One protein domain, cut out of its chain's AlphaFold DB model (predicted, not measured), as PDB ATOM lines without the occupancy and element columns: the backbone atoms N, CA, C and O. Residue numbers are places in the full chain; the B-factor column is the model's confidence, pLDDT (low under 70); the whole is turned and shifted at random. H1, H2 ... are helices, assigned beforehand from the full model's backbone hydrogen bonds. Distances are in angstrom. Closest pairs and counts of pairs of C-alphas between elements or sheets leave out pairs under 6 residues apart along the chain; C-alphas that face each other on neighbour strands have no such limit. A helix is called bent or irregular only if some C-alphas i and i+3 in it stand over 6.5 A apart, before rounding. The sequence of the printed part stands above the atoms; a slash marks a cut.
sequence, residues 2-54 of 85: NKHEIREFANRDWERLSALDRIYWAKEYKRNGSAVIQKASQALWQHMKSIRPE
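What this domain is: This is residues 2 to 54 of the 85 residues of an uncharacterized protein of Gammaproteobacteria bacterium RBG_16_51_14 (UniProt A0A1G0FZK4). Two long helices, H2 and H3, meet near their ends as an open V with its corner at Gly 33, and the short helix H1 sits beyond the other end of H2, touching neither of them. The whole is a flat, open frame with few contacts; its C-alphas span 40 by 33 by 11 A. The printed part has 53 residues with three named helices, in the order H1, H2, H3, and no named strand; the class is all helix. It is only just loose, close to extended, with a radius of gyration of the C-alphas of 14.9 A.

How they stand to each other: Start with H2, residues 14 to 32, the longest helix by residues, and look at its residues 28 to 29. With these alone it touches H3, residues 34 to 51, which meets it with residues 36 to 37 alone. H2 and H3 only just touch, with 3 pairs of C-alphas within 8 A, and they touch only at the corner by their link. Their closest C-alphas are those of Tyr 29 and Val 36, 6.7 A apart. The two helices run opposite ways at a steep tilt of 55 degrees, and their centres are 16.9 A apart. Now go back along the chain to H1, residues 3 to 10, which is apart from H2 and also apart from H3. On the backbone atoms you will find every O i to N i+4 pair within hydrogen-bond range in H1, H2 and H3.

Where its parts are: Find C-alpha 14 at (-5.161, -5.606, 45.628); from there H2 runs 26.2 A to C-alpha 32 at (15.307, -16.112, 33.122). After Gly 33, H3 begins at Ser 34 and runs 26.4 A to C-alpha 51 at (-7.346, -2.970, 21.160). Before H2, look for H1 from C-alpha 3 at (-22.002, -5.040, 37.086) to Ala 10, a length of 10.6 A. None of the three helices is bent or irregular.

The domain as a whole: Look for the two C-alphas farthest apart at Lys 3 and Gly 33, 39.9 A from each other. From C-alpha 2 to C-alpha 54, the first and last printed, it is 26.3 A. Three stretches stand free: residues 2 to 24, of which 3 to 10 belong to H1 and 14 to 24 to H2; residues 30 to 35, of which 30 to 32 belong to H2; and residues 38 to 54, of which 38 to 51 belong to H3. The links H1 to H2, with 3 residues, and H2 to H3, with 1 residue, are both tight. The printed part has no cut. Read the B-factor column for the model's confidence: the mean pLDDT of the printed part is 93.6, and no printed residue is under 70.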
ATOM      1  N   ASN A   2     -19.983  -7.110  33.068       90.44
ATOM      2  CA  ASN A   2     -21.253  -6.852  33.741       90.44
ATOM      3  C   ASN A   2     -21.023  -6.219  35.136       90.44
ATOM      4  O   ASN A   2     -19.900  -6.141  35.632       90.44
ATOM      5  N   LYS A   3     -22.094  -5.739  35.785       88.19
ATOM      6  CA  LYS A   3     -22.002  -5.040  37.086       88.19
ATOM      7  C   LYS A   3     -21.426  -5.903  38.216       88.19
ATOM      8  O   LYS A   3     -20.846  -5.351  39.148       88.19
ATOM      9  N   HIS A   4     -21.613  -7.218  38.160       89.94
ATOM     10  CA  HIS A   4     -21.065  -8.145  39.145       89.94
ATOM     11  C   HIS A   4     -19.548  -8.259  38.986       89.94
ATOM     12  O   HIS A   4     -18.820  -8.027  39.944       89.94
ATOM     13  N   GLU A   5     -19.075  -8.466  37.754       92.31
ATOM     14  CA  GLU A   5     -17.646  -8.558  37.426       92.31
ATOM     15  C   GLU A   5     -16.882  -7.281  37.807       92.31
ATOM     16  O   GLU A   5     -15.773  -7.347  38.333       92.31
ATOM     17  N   ILE A   6     -17.488  -6.106  37.598       90.25
ATOM     18  CA  ILE A   6     -16.895  -4.822  38.006       90.25
ATOM     19  C   ILE A   6     -16.738  -4.747  39.530       90.25
ATOM     20  O   ILE A   6     -15.705  -4.293  40.018       90.25
ATOM     21  N   ARG A   7     -17.747  -5.188  40.292       92.88
ATOM     22  CA  ARG A   7     -17.701  -5.183  41.764       92.88
ATOM     23  C   ARG A   7     -16.681  -6.173  42.301       92.88
ATOM     24  O   ARG A   7     -15.930  -5.823  43.202       92.88
ATOM     25  N   GLU A   8     -16.637  -7.375  41.742       92.06
ATOM     26  CA  GLU A   8     -15.627  -8.368  42.106       92.06
ATOM     27  C   GLU A   8     -14.225  -7.852  41.825       92.06
ATOM     28  O   GLU A   8     -13.363  -7.971  42.684       92.06
ATOM     29  N   PHE A   9     -14.003  -7.239  40.660       89.69
ATOM     30  CA  PHE A   9     -12.726  -6.620  40.323       89.69
ATOM     31  C   PHE A   9     -12.352  -5.518  41.318       89.69
ATOM     32  O   PHE A   9     -11.253  -5.540  41.863       89.69
ATOM     33  N   ALA A  10     -13.267  -4.584  41.590       93.00
ATOM     34  CA  ALA A  10     -13.017  -3.463  42.493       93.00
ATOM     35  C   ALA A  10     -12.693  -3.920  43.924       93.00
ATOM     36  O   ALA A  10     -11.797  -3.360  44.549       93.00
ATOM     37  N   ASN A  11     -13.372  -4.964  44.407       95.19
ATOM     38  CA  ASN A  11     -13.227  -5.487  45.766       95.19
ATOM     39  C   ASN A  11     -12.119  -6.540  45.916       95.19
ATOM     40  O   ASN A  11     -12.055  -7.212  46.946       95.19
ATOM     41  N   ARG A  12     -11.260  -6.734  44.906       94.25
ATOM     42  CA  ARG A  12     -10.108  -7.628  45.051       94.25
ATOM     43  C   ARG A  12      -9.198  -7.134  46.163       94.25
ATOM     44  O   ARG A  12      -8.994  -5.937  46.346       94.25
ATOM     45  N   ASP A  13      -8.586  -8.090  46.846       95.19
ATOM     46  CA  ASP A  13      -7.464  -7.821  47.732       95.19
ATOM     47  C   ASP A  13      -6.237  -7.442  46.883       95.19
ATOM     48  O   ASP A  13      -5.408  -8.276  46.501       95.19
ATOM     49  N   TRP A  14      -6.190  -6.168  46.496       92.62
ATOM     50  CA  TRP A  14      -5.161  -5.606  45.628       92.62
ATOM     51  C   TRP A  14      -3.777  -5.654  46.264       92.62
ATOM     52  O   TRP A  14      -2.789  -5.839  45.553       92.62
ATOM     53  N   GLU A  15      -3.700  -5.543  47.589       94.69
ATOM     54  CA  GLU A  15      -2.441  -5.647  48.321       94.69
ATOM     55  C   GLU A  15      -1.876  -7.061  48.213       94.69
ATOM     56  O   GLU A  15      -0.721  -7.244  47.810       94.69
ATOM     57  N   ARG A  16      -2.704  -8.079  48.472       95.12
ATOM     58  CA  ARG A  16      -2.302  -9.480  48.321       95.12
ATOM     59  C   ARG A  16      -1.925  -9.818  46.886       95.12
ATOM     60  O   ARG A  16      -0.921 -10.497  46.668       95.12
ATOM     61  N   LEU A  17      -2.703  -9.364  45.905       93.12
ATOM     62  CA  LEU A  17      -2.386  -9.591  44.494       93.12
ATOM     63  C   LEU A  17      -1.069  -8.919  44.100       93.12
ATOM     64  O   LEU A  17      -0.249  -9.552  43.439       93.12
ATOM     65  N   SER A  18      -0.823  -7.689  44.558       92.94
ATOM     66  CA  SER A  18       0.444  -6.993  44.317       92.94
ATOM     67  C   SER A  18       1.629  -7.731  44.945       92.94
ATOM     68  O   SER A  18       2.679  -7.869  44.316       92.94
ATOM     69  N   ALA A  19       1.469  -8.266  46.160       94.94
ATOM     70  CA  ALA A  19       2.506  -9.061  46.812       94.94
ATOM     71  C   ALA A  19       2.822 -10.350  46.032       94.94
ATOM     72  O   ALA A  19       3.992 -10.670  45.813       94.94
ATOM     73  N   LEU A  20       1.793 -11.068  45.572       96.00
ATOM     74  CA  LEU A  20       1.959 -12.284  44.771       96.00
ATOM     75  C   LEU A  20       2.618 -11.999  43.417       96.00
ATOM     76  O   LEU A  20       3.523 -12.732  43.019       96.00
ATOM     77  N   ASP A  21       2.212 -10.922  42.746       93.06
ATOM     78  CA  ASP A  21       2.789 -10.500  41.468       93.06
ATOM     79  C   ASP A  21       4.282 -10.167  41.617       93.06
ATOM     80  O   ASP A  21       5.119 -10.677  40.871       93.06
ATOM     81  N   ARG A  22       4.660  -9.429  42.671       93.00
ATOM     82  CA  ARG A  22       6.073  -9.155  42.991       93.00
ATOM     83  C   ARG A  22       6.884 -10.433  43.198       93.00
ATOM     84  O   ARG A  22       7.992 -10.542  42.675       93.00
ATOM     85  N   ILE A  23       6.351 -11.400  43.948       96.06
ATOM     86  CA  ILE A  23       7.024 -12.686  44.195       96.06
ATOM     87  C   ILE A  23       7.216 -13.450  42.882       96.06
ATOM     88  O   ILE A  23       8.305 -13.972  42.624       96.06
ATOM     89  N   TYR A  24       6.177 -13.502  42.049       94.12
ATOM     90  CA  TYR A  24       6.222 -14.159  40.749       94.12
ATOM     91  C   TYR A  24       7.298 -13.541  39.849       94.12
ATOM     92  O   TYR A  24       8.198 -14.251  39.398       94.12
ATOM     93  N   TRP A  25       7.280 -12.220  39.662       92.31
ATOM     94  CA  TRP A  25       8.251 -11.539  38.804       92.31
ATOM     95  C   TRP A  25       9.678 -11.617  39.336       92.31
ATOM     96  O   TRP A  25      10.606 -11.807  38.552       92.31
ATOM     97  N   ALA A  26       9.875 -11.559  40.655       93.75
ATOM     98  CA  ALA A  26      11.192 -11.763  41.250       93.75
ATOM     99  C   ALA A  26      11.733 -13.174  40.962       93.75
ATOM    100  O   ALA A  26      12.918 -13.340  40.663       93.75
ATOM    101  N   LYS A  27      10.874 -14.200  41.024       95.00
ATOM    102  CA  LYS A  27      11.242 -15.581  40.688       95.00
ATOM    103  C   LYS A  27      11.568 -15.731  39.203       95.00
ATOM    104  O   LYS A  27      12.594 -16.321  38.867       95.00
ATOM    105  N   GLU A  28      10.729 -15.188  38.325       94.31
ATOM    106  CA  GLU A  28      10.952 -15.248  36.880       94.31
ATOM    107  C   GLU A  28      12.226 -14.514  36.472       94.31
ATOM    108  O   GLU A  28      13.018 -15.057  35.702       94.31
ATOM    109  N   TYR A  29      12.480 -13.338  37.048       92.19
ATOM    110  CA  TYR A  29      13.714 -12.595  36.821       92.19
ATOM    111  C   TYR A  29      14.948 -13.387  37.263       92.19
ATOM    112  O   TYR A  29      15.909 -13.495  36.507       92.19
ATOM    113  N   LYS A  30      14.921 -14.006  38.450       94.06
ATOM    114  CA  LYS A  30      16.033 -14.854  38.918       94.06
ATOM    115  C   LYS A  30      16.298 -16.043  37.992       94.06
ATOM    116  O   LYS A  30      17.448 -16.430  37.824       94.06
ATOM    117  N   ARG A  31      15.248 -16.630  37.411       94.12
ATOM    118  CA  ARG A  31      15.355 -17.815  36.547       94.12
ATOM    119  C   ARG A  31      15.792 -17.479  35.121       94.12
ATOM    120  O   ARG A  31      16.570 -18.221  34.537       94.12
ATOM    121  N   ASN A  32      15.256 -16.400  34.558       92.56
ATOM    122  CA  ASN A  32      15.307 -16.112  33.122       92.56
ATOM    123  C   ASN A  32      15.988 -14.772  32.787       92.56
ATOM    124  O   ASN A  32      16.074 -14.394  31.617       92.56
ATOM    125  N   GLY A  33      16.449 -14.035  33.799       92.50
ATOM    126  CA  GLY A  33      17.036 -12.708  33.650       92.50
ATOM    127  C   GLY A  33      16.031 -11.657  33.175       92.50
ATOM    128  O   GLY A  33      14.816 -11.836  33.223       92.50
ATOM    129  N   SER A  34      16.543 -10.535  32.673       90.44
ATOM    130  CA  SER A  34      15.721  -9.411  32.196       90.44
ATOM    131  C   SER A  34      14.922  -9.720  30.923       90.44
ATOM    132  O   SER A  34      13.914  -9.064  30.660       90.44
ATOM    133  N   ALA A  35      15.320 -10.734  30.149       92.44
ATOM    134  CA  ALA A  35      14.673 -11.086  28.888       92.44
ATOM    135  C   ALA A  35      13.200 -11.497  29.064       92.44
ATOM    136  O   ALA A  35      12.378 -11.225  28.188       92.44
ATOM    137  N   VAL A  36      12.839 -12.123  30.193       91.38
ATOM    138  CA  VAL A  36      11.440 -12.505  30.467       91.38
ATOM    139  C   VAL A  36      10.543 -11.282  30.647       91.38
ATOM    140  O   VAL A  36       9.425 -11.262  30.138       91.38
ATOM    141  N   ILE A  37      11.063 -10.235  31.290       89.62
ATOM    142  CA  ILE A  37      10.341  -8.979  31.508       89.62
ATOM    143  C   ILE A  37      10.139  -8.275  30.166       89.62
ATOM    144  O   ILE A  37       9.029  -7.862  29.852       89.62
ATOM    145  N   GLN A  38      11.177  -8.215  29.323       91.19
ATOM    146  CA  GLN A  38      11.071  -7.617  27.987       91.19
ATOM    147  C   GLN A  38      10.019  -8.321  27.121       91.19
ATOM    148  O   GLN A  38       9.199  -7.659  26.487       91.19
ATOM    149  N   LYS A  39       9.999  -9.662  27.127       94.12
ATOM    150  CA  LYS A  39       8.998 -10.448  26.392       94.12
ATOM    151  C   LYS A  39       7.579 -10.181  26.892       94.12
ATOM    152  O   LYS A  39       6.679 -10.000  26.074       94.12
ATOM    153  N   ALA A  40       7.385 -10.127  28.209       92.44
ATOM    154  CA  ALA A  40       6.086  -9.823  28.798       92.44
ATOM    155  C   ALA A  40       5.606  -8.413  28.424       92.44
ATOM    156  O   ALA A  40       4.479  -8.252  27.960       92.44
ATOM    157  N   SER A  41       6.481  -7.408  28.530       91.62
ATOM    158  CA  SER A  41       6.176  -6.033  28.127       91.62
ATOM    159  C   SER A  41       5.826  -5.931  26.641       91.62
ATOM    160  O   SER A  41       4.863  -5.254  26.286       91.62
ATOM    161  N   GLN A  42       6.554  -6.637  25.769       95.75
ATOM    162  CA  GLN A  42       6.263  -6.663  24.335       95.75
ATOM    163  C   GLN A  42       4.888  -7.279  24.045       95.75
ATOM    164  O   GLN A  42       4.139  -6.736  23.234       95.75
ATOM    165  N   ALA A  43       4.539  -8.381  24.711       96.38
ATOM    166  CA  ALA A  43       3.238  -9.024  24.546       96.38
ATOM    167  C   ALA A  43       2.090  -8.106  25.000       96.38
ATOM    168  O   ALA A  43       1.093  -7.962  24.291       96.38
ATOM    169  N   LEU A  44       2.253  -7.425  26.141       94.94
ATOM    170  CA  LEU A  44       1.297  -6.428  26.629       94.94
ATOM    171  C   LEU A  44       1.145  -5.264  25.647       94.94
ATOM    172  O   LEU A  44       0.025  -4.863  25.335       94.94
ATOM    173  N   TRP A  45       2.258  -4.758  25.112       94.44
ATOM    174  CA  TRP A  45       2.247  -3.692  24.114       94.44
ATOM    175  C   TRP A  45       1.504  -4.117  22.843       94.44
ATOM    176  O   TRP A  45       0.622  -3.399  22.378       94.44
ATOM    177  N   GLN A  46       1.795  -5.307  22.309       97.06
ATOM    178  CA  GLN A  46       1.121  -5.845  21.122       97.06
ATOM    179  C   GLN A  46      -0.384  -6.001  21.344       97.06
ATOM    180  O   GLN A  46      -1.183  -5.615  20.489       97.06
ATOM    181  N   HIS A  47      -0.779  -6.521  22.505       96.88
ATOM    182  CA  HIS A  47      -2.183  -6.640  22.865       96.88
ATOM    183  C   HIS A  47      -2.857  -5.267  22.946       96.88
ATOM    184  O   HIS A  47      -3.904  -5.059  22.335       96.88
ATOM    185  N   MET A  48      -2.224  -4.299  23.608       95.69
ATOM    186  CA  MET A  48      -2.754  -2.943  23.709       95.69
ATOM    187  C   MET A  48      -2.938  -2.306  22.326       95.69
ATOM    188  O   MET A  48      -3.993  -1.741  22.053       95.69
ATOM    189  N   LYS A  49      -1.971  -2.485  21.415       96.12
ATOM    190  CA  LYS A  49      -2.072  -2.044  20.015       96.12
ATOM    191  C   LYS A  49      -3.216  -2.706  19.248       96.12
ATOM    192  O   LYS A  49      -3.801  -2.054  18.391       96.12
ATOM    193  N   SER A  50      -3.544  -3.966  19.540       96.81
ATOM    194  CA  SER A  50      -4.692  -4.638  18.912       96.81
ATOM    195  C   SER A  50      -6.045  -4.091  19.376       96.81
ATOM    196  O   SER A  50      -7.010  -4.149  18.622       96.81
ATOM    197  N   ILE A  51      -6.115  -3.541  20.594       97.06
ATOM    198  CA  ILE A  51      -7.346  -2.970  21.160       97.06
ATOM    199  C   ILE A  51      -7.469  -1.483  20.815       97.06
ATOM    200  O   ILE A  51      -8.554  -1.017  20.480       97.06
ATOM    201  N   ARG A  52      -6.365  -0.733  20.907       96.88
ATOM    202  CA  ARG A  52      -6.271   0.700  20.593       96.88
ATOM    203  C   ARG A  52      -5.131   0.930  19.594       96.88
ATOM    204  O   ARG A  52      -3.988   1.157  20.004       96.88
ATOM    205  N   PRO A  53      -5.402   0.859  18.279       96.00
ATOM    206  CA  PRO A  53      -4.385   1.031  17.240       96.00
ATOM    207  C   PRO A  53      -3.677   2.389  17.265       96.00
ATOM    208  O   PRO A  53      -2.535   2.494  16.822       96.00
ATOM    209  N   GLU A  54      -4.315   3.424  17.798       95.44
ATOM    210  CA  GLU A  54      -3.758   4.767  17.976       95.44
ATOM    211  C   GLU A  54      -2.930   4.923  19.259       95.44
ATOM    212  O   GLU A  54      -2.153   5.869  19.377       95.44
TER     213      GLU A  54